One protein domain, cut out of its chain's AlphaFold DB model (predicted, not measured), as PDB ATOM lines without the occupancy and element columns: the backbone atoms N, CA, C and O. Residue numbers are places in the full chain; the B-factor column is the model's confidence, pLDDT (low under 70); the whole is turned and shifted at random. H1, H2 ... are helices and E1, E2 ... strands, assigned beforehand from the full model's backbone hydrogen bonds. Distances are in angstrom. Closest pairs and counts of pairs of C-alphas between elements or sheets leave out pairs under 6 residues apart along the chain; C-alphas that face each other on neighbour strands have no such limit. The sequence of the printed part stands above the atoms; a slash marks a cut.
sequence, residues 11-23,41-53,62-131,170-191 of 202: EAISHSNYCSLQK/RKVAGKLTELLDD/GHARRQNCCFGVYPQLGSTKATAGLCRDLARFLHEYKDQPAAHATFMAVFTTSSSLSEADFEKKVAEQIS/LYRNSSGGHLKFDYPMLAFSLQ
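Overview. This is residues 11 to 23, 41 to 53, 62 to 131 and 170 to 191 of the 202 residues of an uncharacterized protein of Cesiribacter andamanensis AMV16 (UniProt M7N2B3). A small three-stranded sheet lies between two helices, long H3 along one face and H2 slantwise over part of the other, three layers in all. Short H1 packs on H3, and H4 lies off to one side, near H3. The printed part has 118 residues, running H1 H2 E1 H3 E2 H4 E3; the mixed sheet is ordered E1 E2 E3, the class is mixed, helices and strands, and the whole is compact, radius of gyration of the C-alphas 13.8 A, spanning 40 by 35 by 27 A.

Arrangement. Start at H1, residues 11 to 15: it touches residues 81 to 88 alone of H3, residues 80 to 96, closest at the C-alphas of Ala 12 and Gly 85, 4.2 A. H2, residues 41 to 52, is on the sheet of E1, residues 69 to 74, E2, residues 106 to 111, and E3, residues 185 to 190, at a height of 10.0 A. E1 and E2 are parallel, with N 72 and O 108 2.9 A apart, within hydrogen-bond range. H3 is on the opposite face, height 9.3 A, along E2 at 16 degrees on the local plane; E1, H3 and E2 form a strand-helix-strand unit, two parallel strands joined through a helix, with a right-handed crossover. H4, residues 119 to 131, is close to H3 but not clearly touching, the C-alphas of Thr 83 and Gln 129 being 7.0 A apart. E2 and E3 are antiparallel, with N 107 and O 188 at 2.8 A. In H1, H2, H3 and H4 every O i to N i+4 pair is within hydrogen-bond range.

Along the chain. Find C-alpha 11 at (30.445, -3.145, 45.441), where H1 begins. H3 runs 24.2 A from C-alpha 80 at (22.391, 0.338, 43.242); E3 ends at C-alpha 190, (31.855, 18.891, 32.021).

Size, cuts and confidence. Cuts leave C-alphas 23 and 41 13.9 A apart, 53 and 62 13.3 A, 131 and 170 17.7 A. Of the links printed whole, none is long. Low confidence includes residues 172 to 181.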
ATOM      1  N   GLU A  11      31.453  -3.276  46.492       90.12
ATOM      2  CA  GLU A  11      30.445  -3.145  45.441       90.12
ATOM      3  C   GLU A  11      30.868  -2.140  44.359       90.12
ATOM      4  O   GLU A  11      30.779  -2.440  43.167       90.12
ATOM      5  N   ALA A  12      31.404  -0.980  44.757       91.88
ATOM      6  CA  ALA A  12      31.899   0.028  43.823       91.88
ATOM      7  C   ALA A  12      33.119  -0.467  43.034       91.88
ATOM      8  O   ALA A  12      33.244  -0.192  41.843       91.88
ATOM      9  N   ILE A  13      34.018  -1.219  43.676       90.50
ATOM     10  CA  ILE A  13      35.201  -1.794  43.027       90.50
ATOM     11  C   ILE A  13      34.801  -2.895  42.037       90.50
ATOM     12  O   ILE A  13      35.288  -2.900  40.911       90.50
ATOM     13  N   SER A  14      33.905  -3.801  42.432       89.19
ATOM     14  CA  SER A  14      33.472  -4.935  41.603       89.19
ATOM     15  C   SER A  14      32.640  -4.528  40.382       89.19
ATOM     16  O   SER A  14      32.623  -5.261  39.394       89.19
ATOM     17  N   HIS A  15      31.986  -3.362  40.423       91.25
ATOM     18  CA  HIS A  15      31.154  -2.848  39.326       91.25
ATOM     19  C   HIS A  15      31.761  -1.648  38.584       91.25
ATOM     20  O   HIS A  15      31.137  -1.127  37.658       91.25
ATOM     21  N   SER A  16      32.961  -1.205  38.965       91.31
ATOM     22  CA  SER A  16      33.723  -0.177  38.245       91.31
ATOM     23  C   SER A  16      34.309  -0.750  36.955       91.31
ATOM     24  O   SER A  16      34.830  -1.867  36.918       91.31
ATOM     25  N   ASN A  17      34.212   0.017  35.873       91.44
ATOM     26  CA  ASN A  17      34.636  -0.398  34.542       91.44
ATOM     27  C   ASN A  17      35.151   0.788  33.711       91.44
ATOM     28  O   ASN A  17      34.808   0.959  32.541       91.44
ATOM     29  N   TYR A  18      35.978   1.625  34.329       90.75
ATOM     30  CA  TYR A  18      36.508   2.831  33.708       90.75
ATOM     31  C   TYR A  18      37.475   2.540  32.552       90.75
ATOM     32  O   TYR A  18      38.554   1.972  32.746       90.75
ATOM     33  N   CYS A  19      37.130   3.013  31.358       90.12
ATOM     34  CA  CYS A  19      37.912   2.874  30.135       90.12
ATOM     35  C   CYS A  19      38.115   4.236  29.445       90.12
ATOM     36  O   CYS A  19      37.218   5.074  29.418       90.12
ATOM     37  N   SER A  20      39.280   4.443  28.826       87.25
ATOM     38  CA  SER A  20      39.549   5.598  27.950       87.25
ATOM     39  C   SER A  20      39.435   5.185  26.479       87.25
ATOM     40  O   SER A  20      39.866   4.090  26.113       87.25
ATOM     41  N   LEU A  21      38.874   6.053  25.628       81.94
ATOM     42  CA  LEU A  21      38.808   5.848  24.168       81.94
ATOM     43  C   LEU A  21      40.029   6.410  23.414       81.94
ATOM     44  O   LEU A  21      40.103   6.316  22.180       81.94
ATOM     45  N   GLN A  22      41.000   6.981  24.132       73.94
ATOM     46  CA  GLN A  22      42.243   7.495  23.559       73.94
ATOM     47  C   GLN A  22      43.101   6.357  22.984       73.94
ATOM     48  O   GLN A  22      43.407   5.388  23.673       73.94
ATOM     49  N   LYS A  23      43.556   6.504  21.729       54.97
ATOM     50  CA  LYS A  23      44.392   5.500  21.037       54.97
ATOM     51  C   LYS A  23      45.753   5.239  21.708       54.97
ATOM     52  O   LYS A  23      46.293   4.158  21.521       54.97
ATOM     53  N   ARG A  41      34.500  -4.562  25.251       86.38
ATOM     54  CA  ARG A  41      35.172  -4.477  23.942       86.38
ATOM     55  C   ARG A  41      34.199  -4.166  22.803       86.38
ATOM     56  O   ARG A  41      34.504  -3.322  21.965       86.38
ATOM     57  N   LYS A  42      33.032  -4.820  22.781       86.69
ATOM     58  CA  LYS A  42      31.982  -4.558  21.777       86.69
ATOM     59  C   LYS A  42      31.483  -3.114  21.860       86.69
ATOM     60  O   LYS A  42      31.396  -2.439  20.840       86.69
ATOM     61  N   VAL A  43      31.210  -2.633  23.073       88.00
ATOM     62  CA  VAL A  43      30.802  -1.249  23.340       88.00
ATOM     63  C   VAL A  43      31.890  -0.268  22.911       88.00
ATOM     64  O   VAL A  43      31.577   0.698  22.227       88.00
ATOM     65  N   ALA A  44      33.161  -0.534  23.224       88.69
ATOM     66  CA  ALA A  44      34.277   0.320  22.818       88.69
ATOM     67  C   ALA A  44      34.361   0.496  21.291       88.69
ATOM     68  O   ALA A  44      34.575   1.610  20.813       88.69
ATOM     69  N   GLY A  45      34.172  -0.594  20.534       84.94
ATOM     70  CA  GLY A  45      34.118  -0.564  19.070       84.94
ATOM     71  C   GLY A  45      32.963   0.297  18.563       84.94
ATOM     72  O   GLY A  45      33.193   1.254  17.831       84.94
ATOM     73  N   LYS A  46      31.743   0.043  19.052       85.12
ATOM     74  CA  LYS A  46      30.555   0.818  18.664       85.12
ATOM     75  C   LYS A  46      30.640   2.300  19.042       85.12
ATOM     76  O   LYS A  46      30.227   3.144  18.260       85.12
ATOM     77  N   LEU A  47      31.170   2.636  20.221       85.19
ATOM     78  CA  LEU A  47      31.385   4.032  20.628       85.19
ATOM     79  C   LEU A  47      32.448   4.709  19.764       85.19
ATOM     80  O   LEU A  47      32.325   5.888  19.453       85.19
ATOM     81  N   THR A  48      33.485   3.968  19.374       84.44
ATOM     82  CA  THR A  48      34.495   4.473  18.442       84.44
ATOM     83  C   THR A  48      33.866   4.800  17.093       84.44
ATOM     84  O   THR A  48      34.047   5.910  16.610       84.44
ATOM     85  N   GLU A  49      33.091   3.874  16.527       83.00
ATOM     86  CA  GLU A  49      32.353   4.093  15.279       83.00
ATOM     87  C   GLU A  49      31.403   5.288  15.398       83.00
ATOM     88  O   GLU A  49      31.420   6.163  14.541       83.00
ATOM     89  N   LEU A  50      30.643   5.379  16.494       80.31
ATOM     90  CA  LEU A  50      29.702   6.473  16.743       80.31
ATOM     91  C   LEU A  50      30.383   7.850  16.789       80.31
ATOM     92  O   LEU A  50      29.829   8.828  16.292       80.31
ATOM     93  N   LEU A  51      31.563   7.936  17.411       79.25
ATOM     94  CA  LEU A  51      32.326   9.181  17.537       79.25
ATOM     95  C   LEU A  51      33.105   9.542  16.266       79.25
ATOM     96  O   LEU A  51      33.374  10.723  16.047       79.25
ATOM     97  N   ASP A  52      33.503   8.546  15.473       78.62
ATOM     98  CA  ASP A  52      34.201   8.743  14.200       78.62
ATOM     99  C   ASP A  52      33.197   9.026  13.049       78.62
ATOM    100  O   ASP A  52      33.575   9.599  12.025       78.62
ATOM    101  N   ASP A  53      31.910   8.691  13.221       75.00
ATOM    102  CA  ASP A  53      30.836   8.984  12.269       75.00
ATOM    103  C   ASP A  53      30.467  10.479  12.265       75.00
ATOM    104  O   ASP A  53      29.818  11.008  13.172       75.00
ATOM    105  N   GLY A  62      27.357  16.400  21.829       64.88
ATOM    106  CA  GLY A  62      27.979  17.720  21.838       64.88
ATOM    107  C   GLY A  62      29.242  17.776  20.976       64.88
ATOM    108  O   GLY A  62      29.296  17.277  19.853       64.88
ATOM    109  N   HIS A  63      30.282  18.392  21.534       65.12
ATOM    110  CA  HIS A  63      31.630  18.446  20.962       65.12
ATOM    111  C   HIS A  63      32.536  17.328  21.501       65.12
ATOM    112  O   HIS A  63      33.759  17.479  21.476       65.12
ATOM    113  N   ALA A  64      31.957  16.236  22.022       66.94
ATOM    114  CA  ALA A  64      32.720  15.089  22.488       66.94
ATOM    115  C   ALA A  64      33.657  14.611  21.374       66.94
ATOM    116  O   ALA A  64      33.230  14.206  20.294       66.94
ATOM    117  N   ARG A  65      34.960  14.694  21.636       68.56
ATOM    118  CA  ARG A  65      35.990  14.125  20.770       68.56
ATOM    119  C   ARG A  65      36.520  12.880  21.438       68.56
ATOM    120  O   ARG A  65      36.750  12.884  22.644       68.56
ATOM    121  N   ARG A  66      36.813  11.857  20.640       67.88
ATOM    122  CA  ARG A  66      37.409  10.593  21.095       67.88
ATOM    123  C   ARG A  66      38.589  10.775  22.059       67.88
ATOM    124  O   ARG A  66      38.751   9.996  22.989       67.88
ATOM    125  N   GLN A  67      39.390  11.822  21.856       72.06
ATOM    126  CA  GLN A  67      40.548  12.149  22.689       72.06
ATOM    127  C   GLN A  67      40.193  12.602  24.114       72.06
ATOM    128  O   GLN A  67      41.052  12.520  24.977       72.06
ATOM    129  N   ASN A  68      38.958  13.024  24.380       79.62
ATOM    130  CA  ASN A  68      38.502  13.511  25.689       79.62
ATOM    131  C   ASN A  68      37.330  12.669  26.222       79.62
ATOM    132  O   ASN A  68      36.520  13.149  27.015       79.62
ATOM    133  N   CYS A  69      37.188  11.438  25.723       85.62
ATOM    134  CA  CYS A  69      36.079  10.562  26.063       85.62
ATOM    135  C   CYS A  69      36.549   9.359  26.874       85.62
ATOM    136  O   CYS A  69      37.433   8.601  26.461       85.62
ATOM    137  N   CYS A  70      35.868   9.158  27.990       90.88
ATOM    138  CA  CYS A  70      35.968   7.972  28.820       90.88
ATOM    139  C   CYS A  70      34.603   7.282  28.846       90.88
ATOM    140  O   CYS A  70      33.578   7.903  28.569       90.88
ATOM    141  N   PHE A  71      34.572   5.992  29.147       92.88
ATOM    142  CA  PHE A  71      33.327   5.246  29.248       92.88
ATOM    143  C   PHE A  71      33.431   4.132  30.281       92.88
ATOM    144  O   PHE A  71      34.529   3.715  30.641       92.88
ATOM    145  N   GLY A  72      32.283   3.633  30.722       93.50
ATOM    146  CA  GLY A  72      32.181   2.401  31.491       93.50
ATOM    147  C   GLY A  72      30.945   1.609  31.099       93.50
ATOM    148  O   GLY A  72      29.976   2.176  30.591       93.50
ATOM    149  N   VAL A  73      30.998   0.290  31.293       93.12
ATOM    150  CA  VAL A  73      29.862  -0.607  31.042       93.12
ATOM    151  C   VAL A  73      29.367  -1.195  32.352       93.12
ATOM    152  O   VAL A  73      30.135  -1.843  33.063       93.12
ATOM    153  N   TYR A  74      28.078  -1.008  32.608       93.50
ATOM    154  CA  TYR A  74      27.391  -1.335  33.851       93.50
ATOM    155  C   TYR A  74      26.220  -2.290  33.598       93.50
ATOM    156  O   TYR A  74      25.704  -2.344  32.477       93.50
ATOM    157  N   PRO A  75      25.763  -3.036  34.620       90.75
ATOM    158  CA  PRO A  75      24.679  -3.996  34.462       90.75
ATOM    159  C   PRO A  75      23.342  -3.311  34.131       90.75
ATOM    160  O   PRO A  75      22.988  -3.167  32.957       90.75
ATOM    161  N   GLN A  76      22.595  -2.878  35.148       92.12
ATOM    162  CA  GLN A  76      21.234  -2.375  34.992       92.12
ATOM    163  C   GLN A  76      21.145  -0.879  35.311       92.12
ATOM    164  O   GLN A  76      21.605  -0.449  36.370       92.12
ATOM    165  N   LEU A  77      20.538  -0.104  34.409       92.38
ATOM    166  CA  LEU A  77      20.240   1.314  34.613       92.38
ATOM    167  C   LEU A  77      19.296   1.480  35.811       92.38
ATOM    168  O   LEU A  77      18.295   0.767  35.911       92.38
ATOM    169  N   GLY A  78      19.627   2.398  36.716       92.12
ATOM    170  CA  GLY A  78      18.849   2.640  37.933       92.12
ATOM    171  C   GLY A  78      19.053   1.584  39.023       92.12
ATOM    172  O   GLY A  78      18.275   1.532  39.963       92.12
ATOM    173  N   SER A  79      20.069   0.715  38.919       94.12
ATOM    174  CA  SER A  79      20.404  -0.234  39.994       94.12
ATOM    175  C   SER A  79      21.457   0.334  40.949       94.12
ATOM    176  O   SER A  79      22.363   1.062  40.535       94.12
ATOM    177  N   THR A  80      21.397  -0.053  42.224       94.12
ATOM    178  CA  THR A  80      22.391   0.338  43.242       94.12
ATOM    179  C   THR A  80      23.798  -0.144  42.881       94.12
ATOM    180  O   THR A  80      24.741   0.639  42.938       94.12
ATOM    181  N   LYS A  81      23.924  -1.380  42.382       92.50
ATOM    182  CA  LYS A  81      25.185  -1.971  41.897       92.50
ATOM    183  C   LYS A  81      25.834  -1.147  40.789       92.50
ATOM    184  O   LYS A  81      27.014  -0.809  40.865       92.50
ATOM    185  N   ALA A  82      25.058  -0.804  39.755       93.38
ATOM    186  CA  ALA A  82      25.549   0.046  38.673       93.38
ATOM    187  C   ALA A  82      25.928   1.437  39.191       93.38
ATOM    188  O   ALA A  82      26.963   1.967  38.801       93.38
ATOM    189  N   THR A  83      25.129   1.993  40.104       95.69
ATOM    190  CA  THR A  83      25.386   3.300  40.719       95.69
ATOM    191  C   THR A  83      26.695   3.301  41.504       95.69
ATOM    192  O   THR A  83      27.492   4.211  41.323       95.69
ATOM    193  N   ALA A  84      26.971   2.280  42.319       94.31
ATOM    194  CA  ALA A  84      28.201   2.199  43.102       94.31
ATOM    195  C   ALA A  84      29.451   2.225  42.204       94.31
ATOM    196  O   ALA A  84      30.372   3.015  42.437       94.31
ATOM    197  N   GLY A  85      29.460   1.411  41.141       94.00
ATOM    198  CA  GLY A  85      30.531   1.416  40.139       94.00
ATOM    199  C   GLY A  85      30.636   2.748  39.394       94.00
ATOM    200  O   GLY A  85      31.724   3.308  39.262       94.00
ATOM    201  N   LEU A  86      29.495   3.299  38.971       95.88
ATOM    202  CA  LEU A  86      29.418   4.572  38.258       95.88
ATOM    203  C   LEU A  86      29.916   5.747  39.104       95.88
ATOM    204  O   LEU A  86      30.648   6.587  38.593       95.88
ATOM    205  N   CYS A  87      29.587   5.798  40.396       95.62
ATOM    206  CA  CYS A  87      30.079   6.823  41.314       95.62
ATOM    207  C   CYS A  87      31.608   6.814  41.392       95.62
ATOM    208  O   CYS A  87      32.254   7.862  41.304       95.62
ATOM    209  N   ARG A  88      32.200   5.621  41.521       94.56
ATOM    210  CA  ARG A  88      33.654   5.445  41.555       94.56
ATOM    211  C   ARG A  88      34.311   5.933  40.270       94.56
ATOM    212  O   ARG A  88      35.312   6.652  40.335       94.56
ATOM    213  N   ASP A  89      33.735   5.577  39.132       95.00
ATOM    214  CA  ASP A  89      34.254   5.918  37.810       95.00
ATOM    215  C   ASP A  89      34.077   7.403  37.479       95.00
ATOM    216  O   ASP A  89      35.001   8.025  36.956       95.00
ATOM    217  N   LEU A  90      32.952   8.011  37.864       94.00
ATOM    218  CA  LEU A  90      32.737   9.453  37.759       94.00
ATOM    219  C   LEU A  90      33.693  10.232  38.665       94.00
ATOM    220  O   LEU A  90      34.271  11.220  38.224       94.00
ATOM    221  N   ALA A  91      33.926   9.789  39.902       92.75
ATOM    222  CA  ALA A  91      34.892  10.447  40.780       92.75
ATOM    223  C   ALA A  91      36.305  10.407  40.177       92.75
ATOM    224  O   ALA A  91      37.019  11.412  40.188       92.75
ATOM    225  N   ARG A  92      36.692   9.264  39.591       91.56
ATOM    226  CA  ARG A  92      37.953   9.131  38.851       91.56
ATOM    227  C   ARG A  92      38.002  10.064  37.641       91.56
ATOM    228  O   ARG A  92      38.987  10.779  37.486       91.56
ATOM    229  N   PHE A  93      36.951  10.088  36.824       91.25
ATOM    230  CA  PHE A  93      36.835  10.979  35.671       91.25
ATOM    231  C   PHE A  93      37.037  12.445  36.067       91.25
ATOM    232  O   PHE A  93      37.881  13.140  35.507       91.25
ATOM    233  N   LEU A  94      36.310  12.916  37.081       88.69
ATOM    234  CA  LEU A  94      36.400  14.302  37.537       88.69
ATOM    235  C   LEU A  94      37.790  14.650  38.057       88.69
ATOM    236  O   LEU A  94      38.246  15.774  37.857       88.69
ATOM    237  N   HIS A  95      38.474  13.694  38.684       87.62
ATOM    238  CA  HIS A  95      39.851  13.881  39.106       87.62
ATOM    239  C   HIS A  95      40.823  13.982  37.929       87.62
ATOM    240  O   HIS A  95      41.653  14.890  37.913       87.62
ATOM    241  N   GLU A  96      40.717  13.086  36.942       85.88
ATOM    242  CA  GLU A  96      41.582  13.084  35.753       85.88
ATOM    243  C   GLU A  96      41.481  14.410  34.974       85.88
ATOM    244  O   GLU A  96      42.491  14.911  34.485       85.88
ATOM    245  N   TYR A  97      40.299  15.035  34.941       83.12
ATOM    246  CA  TYR A  97      40.053  16.301  34.234       83.12
ATOM    247  C   TYR A  97      39.943  17.531  35.158       83.12
ATOM    248  O   TYR A  97      39.419  18.573  34.750       83.12
ATOM    249  N   LYS A  98      40.429  17.453  36.408       78.81
ATOM    250  CA  LYS A  98      40.321  18.569  37.370       78.81
ATOM    251  C   LYS A  98      41.182  19.780  36.987       78.81
ATOM    252  O   LYS A  98      40.689  20.901  37.093       78.81
ATOM    253  N   ASP A  99      42.423  19.536  36.544       69.06
ATOM    254  CA  ASP A  99      43.460  20.557  36.292       69.06
ATOM    255  C   ASP A  99      43.503  20.995  34.821       69.06
ATOM    256  O   ASP A  99      43.905  22.109  34.495       69.06
ATOM    257  N   GLN A 100      43.073  20.112  33.921       65.00
ATOM    258  CA  GLN A 100      42.938  20.385  32.498       65.00
ATOM    259  C   GLN A 100      41.536  19.955  32.083       65.00
ATOM    260  O   GLN A 100      41.352  18.815  31.648       65.00
ATOM    261  N   PRO A 101      40.525  20.832  32.226       61.03
ATOM    262  CA  PRO A 101      39.237  20.583  31.613       61.03
ATOM    263  C   PRO A 101      39.463  20.635  30.104       61.03
ATOM    264  O   PRO A 101      39.379  21.692  29.476       61.03
ATOM    265  N   ALA A 102      39.815  19.493  29.515       60.56
ATOM    266  CA  ALA A 102      39.811  19.346  28.079       60.56
ATOM    267  C   ALA A 102      38.412  19.771  27.634       60.56
ATOM    268  O   ALA A 102      37.418  19.281  28.179       60.56
ATOM    269  N   ALA A 103      38.335  20.760  26.740       63.12
ATOM    270  CA  ALA A 103      37.055  21.305  26.323       63.12
ATOM    271  C   ALA A 103      36.151  20.133  25.913       63.12
ATOM    272  O   ALA A 103      36.502  19.358  25.019       63.12
ATOM    273  N   HIS A 104      35.022  19.990  26.612       69.62
ATOM    274  CA  HIS A 104      34.039  18.929  26.381       69.62
ATOM    275  C   HIS A 104      34.513  17.503  26.712       69.62
ATOM    276  O   HIS A 104      34.167  16.563  25.996       69.62
ATOM    277  N   ALA A 105      35.287  17.327  27.787       85.06
ATOM    278  CA  ALA A 105      35.505  15.998  28.347       85.06
ATOM    279  C   ALA A 105      34.163  15.357  28.731       85.06
ATOM    280  O   ALA A 105      33.341  15.975  29.423       85.06
ATOM    281  N   THR A 106      33.970  14.116  28.288       88.69
ATOM    282  CA  THR A 106      32.712  13.383  28.443       88.69
ATOM    283  C   THR A 106      32.974  11.985  28.981       88.69
ATOM    284  O   THR A 106      33.802  11.242  28.451       88.69
ATOM    285  N   PHE A 107      32.228  11.611  30.014       92.50
ATOM    286  CA  PHE A 107      32.147  10.249  30.510       92.50
ATOM    287  C   PHE A 107      30.851   9.593  30.028       92.50
ATOM    288  O   PHE A 107      29.770  10.129  30.247       92.50
ATOM    289  N   MET A 108      30.936   8.434  29.382       92.44
ATOM    290  CA  MET A 108      29.781   7.693  28.868       92.44
ATOM    291  C   MET A 108      29.521   6.439  29.706       92.44
ATOM    292  O   MET A 108      30.295   5.486  29.677       92.44
ATOM    293  N   ALA A 109      28.412   6.411  30.435       94.44
ATOM    294  CA  ALA A 109      27.947   5.231  31.147       94.44
ATOM    295  C   ALA A 109      27.003   4.420  30.263       94.44
ATOM    296  O   ALA A 109      25.913   4.882  29.938       94.44
ATOM    297  N   VAL A 110      27.420   3.218  29.878       92.81
ATOM    298  CA  VAL A 110      26.654   2.311  29.018       92.81
ATOM    299  C   VAL A 110      26.080   1.183  29.861       92.81
ATOM    300  O   VAL A 110      26.794   0.574  30.652       92.81
ATOM    301  N   PHE A 111      24.802   0.874  29.682       92.56
ATOM    302  CA  PHE A 111      24.100  -0.122  30.482       92.56
ATOM    303  C   PHE A 111      23.744  -1.343  29.637       92.56
ATOM    304  O   PHE A 111      23.292  -1.224  28.502       92.56
ATOM    305  N   THR A 112      23.894  -2.537  30.205       89.12
ATOM    306  CA  THR A 112      23.489  -3.806  29.568       89.12
ATOM    307  C   THR A 112      22.003  -4.130  29.747       89.12
ATOM    308  O   THR A 112      21.571  -5.249  29.487       89.12
ATOM    309  N   THR A 113      21.218  -3.154  30.209       82.06
ATOM    310  CA  THR A 113      19.761  -3.282  30.335       82.06
ATOM    311  C   THR A 113      19.149  -3.593  28.977       82.06
ATOM    312  O   THR A 113      19.641  -3.112  27.956       82.06
ATOM    313  N   SER A 114      18.080  -4.394  28.971       70.56
ATOM    314  CA  SER A 114      17.369  -4.743  27.740       70.56
ATOM    315  C   SER A 114      17.012  -3.492  26.933       70.56
ATOM    316  O   SER A 114      16.497  -2.515  27.477       70.56
ATOM    317  N   SER A 115      17.225  -3.557  25.621       66.12
ATOM    318  CA  SER A 115      16.837  -2.515  24.667       66.12
ATOM    319  C   SER A 115      15.320  -2.436  24.436       66.12
ATOM    320  O   SER A 115      14.873  -1.631  23.628       66.12
ATOM    321  N   SER A 116      14.528  -3.288  25.099       71.88
ATOM    322  CA  SER A 116      13.071  -3.397  24.943       71.88
ATOM    323  C   SER A 116      12.261  -2.476  25.867       71.88
ATOM    324  O   SER A 116      11.069  -2.712  26.049       71.88
ATOM    325  N   LEU A 117      12.886  -1.481  26.502       77.31
ATOM    326  CA  LEU A 117      12.168  -0.519  27.339       77.31
ATOM    327  C   LEU A 117      11.299   0.408  26.477       77.31
ATOM    328  O   LEU A 117      11.710   0.821  25.388       77.31
ATOM    329  N   SER A 118      10.117   0.757  26.989       83.88
ATOM    330  CA  SER A 118       9.361   1.896  26.469       83.88
ATOM    331  C   SER A 118      10.112   3.205  26.763       83.88
ATOM    332  O   SER A 118      10.980   3.245  27.639       83.88
ATOM    333  N   GLU A 119       9.787   4.283  26.047       82.94
ATOM    334  CA  GLU A 119      10.336   5.622  26.322       82.94
ATOM    335  C   GLU A 119      10.070   6.049  27.772       82.94
ATOM    336  O   GLU A 119      11.005   6.401  28.487       82.94
ATOM    337  N   ALA A 120       8.835   5.883  28.250       86.50
ATOM    338  CA  ALA A 120       8.456   6.216  29.621       86.50
ATOM    339  C   ALA A 120       9.223   5.391  30.673       86.50
ATOM    340  O   ALA A 120       9.678   5.932  31.684       86.50
ATOM    341  N   ASP A 121       9.413   4.086  30.443       87.38
ATOM    342  CA  ASP A 121      10.189   3.242  31.361       87.38
ATOM    343  C   ASP A 121      11.671   3.617  31.359       87.38
ATOM    344  O   ASP A 121      12.321   3.595  32.407       87.38
ATOM    345  N   PHE A 122      12.212   3.973  30.191       87.06
ATOM    346  CA  PHE A 122      13.578   4.454  30.075       87.06
ATOM    347  C   PHE A 122      13.765   5.766  30.840       87.06
ATOM    348  O   PHE A 122      14.660   5.842  31.681       87.06
ATOM    349  N   GLU A 123      12.906   6.765  30.631       87.81
ATOM    350  CA  GLU A 123      12.969   8.045  31.346       87.81
ATOM    351  C   GLU A 123      12.853   7.867  32.861       87.81
ATOM    352  O   GLU A 123      13.647   8.431  33.617       87.81
ATOM    353  N   LYS A 124      11.939   7.002  33.316       90.75
ATOM    354  CA  LYS A 124      11.814   6.650  34.734       90.75
ATOM    355  C   LYS A 124      13.115   6.062  35.288       90.75
ATOM    356  O   LYS A 124      13.549   6.441  36.375       90.75
ATOM    357  N   LYS A 125      13.756   5.160  34.542       91.94
ATOM    358  CA  LYS A 125      15.038   4.547  34.925       91.94
ATOM    359  C   LYS A 125      16.193   5.549  34.913       91.94
ATOM    360  O   LYS A 125      17.080   5.454  35.760       91.94
ATOM    361  N   VAL A 126      16.180   6.526  34.004       91.44
ATOM    362  CA  VAL A 126      17.132   7.647  34.018       91.44
ATOM    363  C   VAL A 126      16.940   8.487  35.279       91.44
ATOM    364  O   VAL A 126      17.915   8.717  35.990       91.44
ATOM    365  N   ALA A 127      15.709   8.886  35.603       90.69
ATOM    366  CA  ALA A 127      15.422   9.664  36.807       90.69
ATOM    367  C   ALA A 127      15.857   8.928  38.089       90.69
ATOM    368  O   ALA A 127      16.502   9.521  38.954       90.69
ATOM    369  N   GLU A 128      15.589   7.619  38.180       93.06
ATOM    370  CA  GLU A 128      16.065   6.757  39.269       93.06
ATOM    371  C   GLU A 128      17.600   6.752  39.356       93.06
ATOM    372  O   GLU A 128      18.164   6.969  40.428       93.06
ATOM    373  N   GLN A 129      18.292   6.588  38.225       94.62
ATOM    374  CA  GLN A 129      19.754   6.603  38.179       94.62
ATOM    375  C   GLN A 129      20.348   7.946  38.630       94.62
ATOM    376  O   GLN A 129      21.361   7.949  39.332       94.62
ATOM    377  N   ILE A 130      19.748   9.073  38.236       92.31
ATOM    378  CA  ILE A 130      20.198  10.413  38.645       92.31
ATOM    379  C   ILE A 130      19.976  10.631  40.142       92.31
ATOM    380  O   ILE A 130      20.895  11.084  40.823       92.31
ATOM    381  N   SER A 131      18.814  10.239  40.667       91.06
ATOM    382  CA  SER A 131      18.513  10.332  42.101       91.06
ATOM    383  C   SER A 131      19.495   9.506  42.941       91.06
ATOM    384  O   SER A 131      20.074  10.016  43.899       91.06
ATOM    385  N   LEU A 170      20.642   8.494  26.039       81.19
ATOM    386  CA  LEU A 170      20.592   7.926  24.696       81.19
ATOM    387  C   LEU A 170      20.048   6.501  24.766       81.19
ATOM    388  O   LEU A 170      20.544   5.676  25.534       81.19
ATOM    389  N   TYR A 171      19.035   6.211  23.953       77.75
ATOM    390  CA  TYR A 171      18.449   4.881  23.810       77.75
ATOM    391  C   TYR A 171      17.907   4.688  22.389       77.75
ATOM    392  O   TYR A 171      17.618   5.652  21.683       77.75
ATOM    393  N   ARG A 172      17.786   3.426  21.964       69.19
ATOM    394  CA  ARG A 172      17.490   3.031  20.575       69.19
ATOM    395  C   ARG A 172      16.165   3.573  20.020       69.19
ATOM    396  O   ARG A 172      16.074   3.801  18.819       69.19
ATOM    397  N   ASN A 173      15.168   3.771  20.877       61.91
ATOM    398  CA  ASN A 173      13.822   4.199  20.489       61.91
ATOM    399  C   ASN A 173      13.554   5.675  20.825       61.91
ATOM    400  O   ASN A 173      12.393   6.053  20.952       61.91
ATOM    401  N   SER A 174      14.593   6.501  21.010       59.75
ATOM    402  CA  SER A 174      14.365   7.937  21.157       59.75
ATOM    403  C   SER A 174      13.763   8.498  19.876       59.75
ATOM    404  O   SER A 174      14.148   8.124  18.765       59.75
ATOM    405  N   SER A 175      12.800   9.398  20.046       48.91
ATOM    406  CA  SER A 175      11.999  10.044  18.998       48.91
ATOM    407  C   SER A 175      12.818  10.727  17.884       48.91
ATOM    408  O   SER A 175      12.264  11.083  16.848       48.91
ATOM    409  N   GLY A 176      14.142  10.848  18.043       53.78
ATOM    410  CA  GLY A 176      15.076  11.337  17.026       53.78
ATOM    411  C   GLY A 176      15.552  10.308  15.991       53.78
ATOM    412  O   GLY A 176      16.142  10.725  14.999       53.78
ATOM    413  N   GLY A 177      15.303   9.004  16.187       50.06
ATOM    414  CA  GLY A 177      15.686   7.940  15.247       50.06
ATOM    415  C   GLY A 177      17.200   7.846  14.966       50.06
ATOM    416  O   GLY A 177      17.987   8.720  15.293       50.06
ATOM    417  N   HIS A 178      17.645   6.771  14.319       50.25
ATOM    418  CA  HIS A 178      18.991   6.625  13.716       50.25
ATOM    419  C   HIS A 178      20.200   6.247  14.593       50.25
ATOM    420  O   HIS A 178      21.271   6.007  14.032       50.25
ATOM    421  N   LEU A 179      20.093   6.078  15.914       56.09
ATOM    422  CA  LEU A 179      21.224   5.540  16.686       56.09
ATOM    423  C   LEU A 179      21.329   4.014  16.529       56.09
ATOM    424  O   LEU A 179      20.555   3.259  17.111       56.09
ATOM    425  N   LYS A 180      22.351   3.539  15.798       63.06
ATOM    426  CA  LYS A 180      22.740   2.110  15.689       63.06
ATOM    427  C   LYS A 180      23.374   1.552  16.981       63.06
ATOM    428  O   LYS A 180      24.213   0.647  16.950       63.06
ATOM    429  N   PHE A 181      23.022   2.120  18.130       69.88
ATOM    430  CA  PHE A 181      23.598   1.782  19.421       69.88
ATOM    431  C   PHE A 181      22.541   1.107  20.296       69.88
ATOM    432  O   PHE A 181      21.600   1.736  20.767       69.88
ATOM    433  N   ASP A 182      22.690  -0.203  20.482       77.19
ATOM    434  CA  ASP A 182      21.682  -1.053  21.135       77.19
ATOM    435  C   ASP A 182      21.657  -0.935  22.663       77.19
ATOM    436  O   ASP A 182      20.806  -1.537  23.311       77.19
ATOM    437  N   TYR A 183      22.600  -0.196  23.246       84.94
ATOM    438  CA  TYR A 183      22.744  -0.097  24.689       84.94
ATOM    439  C   TYR A 183      22.229   1.257  25.180       84.94
ATOM    440  O   TYR A 183      22.650   2.288  24.652       84.94
ATOM    441  N   PRO A 184      21.371   1.287  26.211       89.12
ATOM    442  CA  PRO A 184      21.065   2.520  26.916       89.12
ATOM    443  C   PRO A 184      22.348   3.184  27.427       89.12
ATOM    444  O   PRO A 184      23.244   2.505  27.940       89.12
ATOM    445  N   MET A 185      22.448   4.504  27.296       89.88
ATOM    446  CA  MET A 185      23.644   5.251  27.672       89.88
ATOM    447  C   MET A 185      23.306   6.591  28.318       89.88
ATOM    448  O   MET A 185      22.378   7.278  27.900       89.88
ATOM    449  N   LEU A 186      24.103   6.979  29.312       91.75
ATOM    450  CA  LEU A 186      24.138   8.323  29.877       91.75
ATOM    451  C   LEU A 186      25.506   8.945  29.602       91.75
ATOM    452  O   LEU A 186      26.530   8.401  30.010       91.75
ATOM    453  N   ALA A 187      25.537  10.083  28.919       90.44
ATOM    454  CA  ALA A 187      26.747  10.858  28.695       90.44
ATOM    455  C   ALA A 187      26.796  12.043  29.667       90.44
ATOM    456  O   ALA A 187      25.934  12.919  29.631       90.44
ATOM    457  N   PHE A 188      27.821  12.075  30.513       91.06
ATOM    458  CA  PHE A 188      28.100  13.126  31.484       91.06
ATOM    459  C   PHE A 188      29.206  14.016  30.937       91.06
ATOM    460  O   PHE A 188      30.330  13.562  30.734       91.06
ATOM    461  N   SER A 189      28.904  15.285  30.698       87.75
ATOM    462  CA  SER A 189      29.878  16.245  30.177       87.75
ATOM    463  C   SER A 189      30.164  17.342  31.188       87.75
ATOM    464  O   SER A 189      29.252  17.884  31.825       87.75
ATOM    465  N   LEU A 190      31.444  17.693  31.302       81.12
ATOM    466  CA  LEU A 190      31.855  18.891  32.021       81.12
ATOM    467  C   LEU A 190      31.380  20.111  31.229       81.12
ATOM    468  O   LEU A 190      31.796  20.331  30.089       81.12
ATOM    469  N   GLN A 191      30.504  20.910  31.832       69.38
ATOM    470  CA  GLN A 191      30.198  22.223  31.286       69.38
ATOM    471  C   GLN A 191      31.395  23.142  31.562       69.38
ATOM    472  O   GLN A 191      31.858  23.207  32.703       69.38
TER     473      GLN A 191